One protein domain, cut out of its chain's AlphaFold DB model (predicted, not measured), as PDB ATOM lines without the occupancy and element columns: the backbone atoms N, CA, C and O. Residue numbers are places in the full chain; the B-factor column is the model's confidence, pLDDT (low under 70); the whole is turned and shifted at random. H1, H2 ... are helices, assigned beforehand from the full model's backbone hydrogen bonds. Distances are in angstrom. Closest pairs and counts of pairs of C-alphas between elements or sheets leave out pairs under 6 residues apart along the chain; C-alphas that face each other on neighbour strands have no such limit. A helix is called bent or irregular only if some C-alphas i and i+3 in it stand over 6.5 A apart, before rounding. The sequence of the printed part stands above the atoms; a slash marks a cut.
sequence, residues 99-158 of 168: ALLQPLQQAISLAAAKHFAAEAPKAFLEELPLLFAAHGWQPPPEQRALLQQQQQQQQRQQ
ATOM      1  N   ALA A  99     224.587 142.689 172.607       68.94
ATOM      2  CA  ALA A  99     225.533 142.355 173.670       68.94
ATOM      3  C   ALA A  99     226.293 141.018 173.491       68.94
ATOM      4  O   ALA A  99     227.467 140.939 173.835       68.94
ATOM      5  N   LEU A 100     225.666 139.967 172.951       74.25
ATOM      6  CA  LEU A 100     226.298 138.663 172.700       74.25
ATOM      7  C   LEU A 100     227.233 138.677 171.487       74.25
ATOM      8  O   LEU A 100     228.186 137.900 171.450       74.25
ATOM      9  N   LEU A 101     226.974 139.547 170.508       83.75
ATOM     10  CA  LEU A 101     227.816 139.690 169.318       83.75
ATOM     11  C   LEU A 101     228.969 140.667 169.535       83.75
ATOM     12  O   LEU A 101     229.939 140.629 168.785       83.75
ATOM     13  N   GLN A 102     228.908 141.501 170.571       86.31
ATOM     14  CA  GLN A 102     229.914 142.524 170.839       86.31
ATOM     15  C   GLN A 102     231.342 141.964 171.032       86.31
ATOM     16  O   GLN A 102     232.258 142.500 170.404       86.31
ATOM     17  N   PRO A 103     231.577 140.859 171.775       88.06
ATOM     18  CA  PRO A 103     232.911 140.256 171.871       88.06
ATOM     19  C   PRO A 103     233.426 139.735 170.524       88.06
ATOM     20  O   PRO A 103     234.606 139.870 170.199       88.06
ATOM     21  N   LEU A 104     232.532 139.158 169.716       90.69
ATOM     22  CA  LEU A 104     232.858 138.655 168.385       90.69
ATOM     23  C   LEU A 104     233.188 139.809 167.431       90.69
ATOM     24  O   LEU A 104     234.179 139.748 166.710       90.69
ATOM     25  N   GLN A 105     232.398 140.880 167.467       92.00
ATOM     26  CA  GLN A 105     232.621 142.086 166.678       92.00
ATOM     27  C   GLN A 105     233.985 142.712 166.997       92.00
ATOM     28  O   GLN A 105     234.722 143.051 166.076       92.00
ATOM     29  N   GLN A 106     234.361 142.787 168.279       91.88
ATOM     30  CA  GLN A 106     235.684 143.258 168.705       91.88
ATOM     31  C   GLN A 106     236.821 142.361 168.198       91.88
ATOM     32  O   GLN A 106     237.848 142.856 167.725       91.88
ATOM     33  N   ALA A 107     236.647 141.039 168.268       92.19
ATOM     34  CA  ALA A 107     237.630 140.091 167.754       92.19
ATOM     35  C   ALA A 107     237.805 140.227 166.232       92.19
ATOM     36  O   ALA A 107     238.934 140.262 165.741       92.19
ATOM     37  N   ILE A 108     236.701 140.371 165.494       93.75
ATOM     38  CA  ILE A 108     236.708 140.583 164.044       93.75
ATOM     39  C   ILE A 108     237.352 141.922 163.698       93.75
ATOM     40  O   ILE A 108     238.196 141.959 162.809       93.75
ATOM     41  N   SER A 109     237.028 143.008 164.409       93.94
ATOM     42  CA  SER A 109     237.656 144.310 164.158       93.94
ATOM     43  C   SER A 109     239.162 144.270 164.414       93.94
ATOM     44  O   SER A 109     239.933 144.845 163.651       93.94
ATOM     45  N   LEU A 110     239.601 143.540 165.447       94.06
ATOM     46  CA  LEU A 110     241.021 143.370 165.750       94.06
ATOM     47  C   LEU A 110     241.734 142.525 164.686       94.06
ATOM     48  O   LEU A 110     242.850 142.849 164.286       94.06
ATOM     49  N   ALA A 111     241.101 141.449 164.214       94.56
ATOM     50  CA  ALA A 111     241.624 140.641 163.117       94.56
ATOM     51  C   ALA A 111     241.693 141.457 161.818       94.56
ATOM     52  O   ALA A 111     242.703 141.423 161.116       94.56
ATOM     53  N   ALA A 112     240.664 142.255 161.535       94.38
ATOM     54  CA  ALA A 112     240.624 143.119 160.370       94.38
ATOM     55  C   ALA A 112     241.752 144.160 160.409       94.38
ATOM     56  O   ALA A 112     242.489 144.298 159.440       94.38
ATOM     57  N   ALA A 113     241.981 144.802 161.556       93.94
ATOM     58  CA  ALA A 113     243.082 145.749 161.724       93.94
ATOM     59  C   ALA A 113     244.476 145.130 161.485       93.94
ATOM     60  O   ALA A 113     245.405 145.842 161.121       93.94
ATOM     61  N   LYS A 114     244.639 143.814 161.684       95.69
ATOM     62  CA  LYS A 114     245.912 143.110 161.441       95.69
ATOM     63  C   LYS A 114     246.109 142.689 159.987       95.69
ATOM     64  O   LYS A 114     247.247 142.630 159.530       95.69
ATOM     65  N   HIS A 115     245.033 142.334 159.290       94.38
ATOM     66  CA  HIS A 115     245.110 141.739 157.952       94.38
ATOM     67  C   HIS A 115     244.801 142.719 156.820       94.38
ATOM     68  O   HIS A 115     245.243 142.498 155.694       94.38
ATOM     69  N   PHE A 116     244.068 143.795 157.096       91.69
ATOM     70  CA  PHE A 116     243.787 144.827 156.111       91.69
ATOM     71  C   PHE A 116     244.807 145.961 156.241       91.69
ATOM     72  O   PHE A 116     245.017 146.509 157.318       91.69
ATOM     73  N   ALA A 117     245.422 146.336 155.118       86.62
ATOM     74  CA  ALA A 117     246.302 147.506 155.047       86.62
ATOM     75  C   ALA A 117     245.526 148.841 155.101       86.62
ATOM     76  O   ALA A 117     246.116 149.889 155.347       86.62
ATOM     77  N   ALA A 118     244.212 148.800 154.859       89.50
ATOM     78  CA  ALA A 118     243.293 149.933 154.883       89.50
ATOM     79  C   ALA A 118     242.131 149.663 155.854       89.50
ATOM     80  O   ALA A 118     241.928 148.525 156.279       89.50
ATOM     81  N   GLU A 119     241.356 150.694 156.199       90.12
ATOM     82  CA  GLU A 119     240.175 150.534 157.058       90.12
ATOM     83  C   GLU A 119     239.184 149.538 156.429       90.12
ATOM     84  O   GLU A 119     238.818 149.653 155.256       90.12
ATOM     85  N   ALA A 120     238.766 148.538 157.209       91.06
ATOM     86  CA  ALA A 120     237.823 147.532 156.742       91.06
ATOM     87  C   ALA A 120     236.445 148.165 156.461       91.06
ATOM     88  O   ALA A 120     235.983 148.999 157.245       91.06
ATOM     89  N   PRO A 121     235.742 147.761 155.386       93.38
ATOM     90  CA  PRO A 121     234.410 148.278 155.091       93.38
ATOM     91  C   PRO A 121     233.442 148.066 156.263       93.38
ATOM     92  O   PRO A 121     233.337 146.964 156.797       93.38
ATOM     93  N   LYS A 122     232.670 149.094 156.635       90.12
ATOM     94  CA  LYS A 122     231.715 149.007 157.758       90.12
ATOM     95  C   LYS A 122     230.688 147.889 157.579       90.12
ATOM     96  O   LYS A 122     230.450 147.131 158.510       90.12
ATOM     97  N   ALA A 123     230.179 147.723 156.357       92.06
ATOM     98  CA  ALA A 123     229.261 146.636 156.017       92.06
ATOM     99  C   ALA A 123     229.859 145.251 156.318       92.06
ATOM    100  O   ALA A 123     229.165 144.366 156.799       92.06
ATOM    101  N   PHE A 124     231.167 145.068 156.106       93.31
ATOM    102  CA  PHE A 124     231.841 143.816 156.445       93.31
ATOM    103  C   PHE A 124     231.844 143.574 157.960       93.31
ATOM    104  O   PHE A 124     231.564 142.462 158.394       93.31
ATOM    105  N   LEU A 125     232.110 144.603 158.770       92.31
ATOM    106  CA  LEU A 125     232.131 144.483 160.234       92.31
ATOM    107  C   LEU A 125     230.741 144.258 160.850       92.31
ATOM    108  O   LEU A 125     230.659 143.706 161.946       92.31
ATOM    109  N   GLU A 126     229.670 144.674 160.172       90.06
ATOM    110  CA  GLU A 126     228.285 144.477 160.620       90.06
ATOM    111  C   GLU A 126     227.707 143.122 160.188       90.06
ATOM    112  O   GLU A 126     227.071 142.443 160.993       90.06
ATOM    113  N   GLU A 127     227.975 142.682 158.956       91.75
ATOM    114  CA  GLU A 127     227.407 141.444 158.406       91.75
ATOM    115  C   GLU A 127     228.105 140.181 158.926       91.75
ATOM    116  O   GLU A 127     227.462 139.154 159.155       91.75
ATOM    117  N   LEU A 128     229.423 140.229 159.155       92.31
ATOM    118  CA  LEU A 128     230.164 139.042 159.585       92.31
ATOM    119  C   LEU A 128     229.644 138.475 160.920       92.31
ATOM    120  O   LEU A 128     229.360 137.276 160.974       92.31
ATOM    121  N   PRO A 129     229.474 139.283 161.991       90.94
ATOM    122  CA  PRO A 129     228.919 138.794 163.251       90.94
ATOM    123  C   PRO A 129     227.527 138.166 163.094       90.94
ATOM    124  O   PRO A 129     227.240 137.159 163.744       90.94
ATOM    125  N   LEU A 130     226.682 138.717 162.213       88.69
ATOM    126  CA  LEU A 130     225.351 138.174 161.923       88.69
ATOM    127  C   LEU A 130     225.435 136.805 161.246       88.69
ATOM    128  O   LEU A 130     224.696 135.890 161.612       88.69
ATOM    129  N   LEU A 131     226.373 136.636 160.314       90.06
ATOM    130  CA  LEU A 131     226.601 135.364 159.637       90.06
ATOM    131  C   LEU A 131     227.044 134.285 160.635       90.06
ATOM    132  O   LEU A 131     226.481 133.192 160.670       90.06
ATOM    133  N   PHE A 132     227.985 134.607 161.525       90.25
ATOM    134  CA  PHE A 132     228.391 133.704 162.608       90.25
ATOM    135  C   PHE A 132     227.216 133.335 163.522       90.25
ATOM    136  O   PHE A 132     227.054 132.162 163.864       90.25
ATOM    137  N   ALA A 133     226.361 134.298 163.872       85.44
ATOM    138  CA  ALA A 133     225.161 134.035 164.658       85.44
ATOM    139  C   ALA A 133     224.201 133.066 163.942       85.44
ATOM    140  O   ALA A 133     223.700 132.125 164.560       85.44
ATOM    141  N   ALA A 134     223.991 133.252 162.635       84.94
ATOM    142  CA  ALA A 134     223.150 132.382 161.813       84.94
ATOM    143  C   ALA A 134     223.707 130.950 161.706       84.94
ATOM    144  O   ALA A 134     222.942 129.986 161.670       84.94
ATOM    145  N   HIS A 135     225.033 130.797 161.725       88.38
ATOM    146  CA  HIS A 135     225.716 129.501 161.689       88.38
ATOM    147  C   HIS A 135     225.917 128.857 163.068       88.38
ATOM    148  O   HIS A 135     226.651 127.879 163.197       88.38
ATOM    149  N   GLY A 136     225.237 129.363 164.100       83.56
ATOM    150  CA  GLY A 136     225.245 128.750 165.425       83.56
ATOM    151  C   GLY A 136     226.539 128.982 166.198       83.56
ATOM    152  O   GLY A 136     226.860 128.193 167.089       83.56
ATOM    153  N   TRP A 137     227.277 130.053 165.889       88.56
ATOM    154  CA  TRP A 137     228.397 130.466 166.719       88.56
ATOM    155  C   TRP A 137     227.923 130.694 168.153       88.56
ATOM    156  O   TRP A 137     226.915 131.356 168.415       88.56
ATOM    157  N   GLN A 138     228.665 130.121 169.090       84.12
ATOM    158  CA  GLN A 138     228.408 130.248 170.510       84.12
ATOM    159  C   GLN A 138     229.630 130.880 171.173       84.12
ATOM    160  O   GLN A 138     230.741 130.391 170.952       84.12
ATOM    161  N   PRO A 139     229.450 131.930 171.994       83.81
ATOM    162  CA  PRO A 139     230.570 132.513 172.709       83.81
ATOM    163  C   PRO A 139     231.201 131.475 173.644       83.81
ATOM    164  O   PRO A 139     230.471 130.649 174.213       83.81
ATOM    165  N   PRO A 140     232.533 131.525 173.831       88.69
ATOM    166  CA  PRO A 140     233.237 130.682 174.784       88.69
ATOM    167  C   PRO A 140     232.570 130.685 176.168       88.69
ATOM    168  O   PRO A 140     232.027 131.714 176.592       88.69
ATOM    169  N   PRO A 141     232.618 129.561 176.907       86.69
ATOM    170  CA  PRO A 141     231.945 129.433 178.201       86.69
ATOM    171  C   PRO A 141     232.410 130.488 179.213       86.69
ATOM    172  O   PRO A 141     231.604 130.992 179.990       86.69
ATOM    173  N   GLU A 142     233.679 130.887 179.146       90.62
ATOM    174  CA  GLU A 142     234.266 131.948 179.970       90.62
ATOM    175  C   GLU A 142     233.575 133.302 179.748       90.62
ATOM    176  O   GLU A 142     233.195 133.981 180.702       90.62
ATOM    177  N   GLN A 143     233.333 133.674 178.485       86.19
ATOM    178  CA  GLN A 143     232.648 134.923 178.140       86.19
ATOM    179  C   GLN A 143     231.176 134.894 178.555       86.19
ATOM    180  O   GLN A 143     230.638 135.900 179.020       86.19
ATOM    181  N   ARG A 144     230.524 133.731 178.432       84.56
ATOM    182  CA  ARG A 144     229.145 133.535 178.903       84.56
ATOM    183  C   ARG A 144     229.029 133.719 180.408       84.56
ATOM    184  O   ARG A 144     228.129 134.427 180.856       84.56
ATOM    185  N   ALA A 145     229.942 133.119 181.170       88.75
ATOM    186  CA  ALA A 145     229.974 133.251 182.621       88.75
ATOM    187  C   ALA A 145     230.147 134.716 183.045       88.75
ATOM    188  O   ALA A 145     229.448 135.187 183.940       88.75
ATOM    189  N   LEU A 146     231.013 135.461 182.352       88.38
ATOM    190  CA  LEU A 146     231.259 136.875 182.633       88.38
ATOM    191  C   LEU A 146     230.031 137.748 182.333       88.38
ATOM    192  O   LEU A 146     229.637 138.563 183.169       88.38
ATOM    193  N   LEU A 147     229.373 137.541 181.187       83.56
ATOM    194  CA  LEU A 147     228.113 138.220 180.854       83.56
ATOM    195  C   LEU A 147     227.018 137.930 181.888       83.56
ATOM    196  O   LEU A 147     226.314 138.842 182.325       83.56
ATOM    197  N   GLN A 148     226.899 136.674 182.320       87.25
ATOM    198  CA  GLN A 148     225.926 136.273 183.333       87.25
ATOM    199  C   GLN A 148     226.226 136.918 184.693       87.25
ATOM    200  O   GLN A 148     225.320 137.437 185.348       87.25
ATOM    201  N   GLN A 149     227.500 136.957 185.093       91.44
ATOM    202  CA  GLN A 149     227.939 137.623 186.317       91.44
ATOM    203  C   GLN A 149     227.641 139.127 186.278       91.44
ATOM    204  O   GLN A 149     227.121 139.679 187.250       91.44
ATOM    205  N   GLN A 150     227.919 139.794 185.154       88.44
ATOM    206  CA  GLN A 150     227.636 141.219 184.982       88.44
ATOM    207  C   GLN A 150     226.132 141.507 185.091       88.44
ATOM    208  O   GLN A 150     225.728 142.432 185.799       88.44
ATOM    209  N   GLN A 151     225.294 140.689 184.451       86.81
ATOM    210  CA  GLN A 151     223.841 140.825 184.534       86.81
ATOM    211  C   GLN A 151     223.338 140.659 185.978       86.81
ATOM    212  O   GLN A 151     222.492 141.429 186.437       86.81
ATOM    213  N   GLN A 152     223.900 139.710 186.730       90.56
ATOM    214  CA  GLN A 152     223.546 139.493 188.131       90.56
ATOM    215  C   GLN A 152     223.949 140.678 189.026       90.56
ATOM    216  O   GLN A 152     223.187 141.075 189.910       90.56
ATOM    217  N   GLN A 153     225.110 141.294 188.780       90.31
ATOM    218  CA  GLN A 153     225.529 142.501 189.499       90.31
ATOM    219  C   GLN A 153     224.593 143.688 189.235       90.31
ATOM    220  O   GLN A 153     224.242 144.400 190.176       90.31
ATOM    221  N   GLN A 154     224.144 143.880 187.989       87.06
ATOM    222  CA  GLN A 154     223.192 144.945 187.652       87.06
ATOM    223  C   GLN A 154     221.852 144.762 188.373       87.06
ATOM    224  O   GLN A 154     221.301 145.726 188.903       87.06
ATOM    225  N   GLN A 155     221.359 143.525 188.474       88.12
ATOM    226  CA  GLN A 155     220.139 143.229 189.233       88.12
ATOM    227  C   GLN A 155     220.306 143.516 190.729       88.12
ATOM    228  O   GLN A 155     219.391 144.046 191.356       88.12
ATOM    229  N   ARG A 156     221.479 143.222 191.307       87.62
ATOM    230  CA  ARG A 156     221.752 143.531 192.719       87.62
ATOM    231  C   ARG A 156     221.801 145.027 193.008       87.62
ATOM    232  O   ARG A 156     221.349 145.434 194.070       87.62
ATOM    233  N   GLN A 157     222.318 145.835 192.085       87.00
ATOM    234  CA  GLN A 157     222.330 147.292 192.247       87.00
ATOM    235  C   GLN A 157     220.918 147.886 192.186       87.00
ATOM    236  O   GLN A 157     220.609 148.787 192.959       87.00
ATOM    237  N   GLN A 158     220.036 147.342 191.342       84.94
ATOM    238  CA  GLN A 158     218.634 147.776 191.278       84.94
ATOM    239  C   GLN A 158     217.815 147.360 192.507       84.94
ATOM    240  O   GLN A 158     216.831 148.011 192.843       84.94
TER     241      GLN A 158
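AT A GLANCE: This is residues 99 to 158 of the 168 residues of an uncharacterized protein of Eimeria tenella (UniProt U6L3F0). Two helices, H1 and H2, pack on each other at a steep angle to make a small loose body, and the third, H3, starts near H1 and sends its residues 148 to 158 out as a free arm. At the far end from that arm, residues 113 to 118, the last turn of H1 and the first residues after it, stick out too, and the whole is drawn out lengthwise. The printed part has 60 residues with three named helices in the order H1, H2, H3 and no named strand; the class is all helix. It is loose, with a radius of gyration of the C-alphas of 14.4 A, and it spans 45 by 23 by 19 A.

IN THESE COORDINATES: Find C-alpha 99 at (225.533, 142.355, 173.670); from there H1 runs through residues 99 to 115, 25.1 A from first to last C-alpha. Near its beginning H1 is only just irregular, with C-alphas 100 and 103 at 6.9 A from each other. Go on to C-alpha 122 at (231.715, 149.007, 157.758), where H2 begins; it holds residues 122 to 134 and is 19.1 A long. H2 is neither bent nor irregular, but only just: C-alphas 126 and 129 are 6.3 A apart. H3, the longest helix with 18 residues, covers residues 141 to 158 over 26.2 A, and you reach its last C-alpha at (218.634, 147.776, 191.278).

HOW THE PARTS SIT: Look first at H1 and H2, which touch with 9 pairs of C-alphas within 8 A. Their closest C-alphas are those of Gln 105 and Pro 129, at 6.0 A. The two lines stand at a steep tilt of 53 degrees, and the helices run opposite ways. H3 touches no helix; it and H1 are near each other, with 5 pairs of C-alphas within 10 A. H2 and H3 are apart, though they follow each other in the chain. In the backbone of H3 every O i to N i+4 pair is within hydrogen-bond range, while in H1 it is 11 of 13 pairs and in H2 7 of 9.

THE WHOLE: The two C-alphas farthest apart are those of Ala 117 and Gln 158, at 45.6 A. Set aside residues 113 to 118, of which 113 to 115 belong to H1, and residues 148 to 158 of H3, which stand free, and the remaining body of 43 residues spans 32 by 20 by 15 A. The printed part has no cut, and both links, H1 to H2 and H2 to H3, are short with 6 residues each. The mean pLDDT of the printed part is 88.9, and residue 99 is the one printed residue under 70.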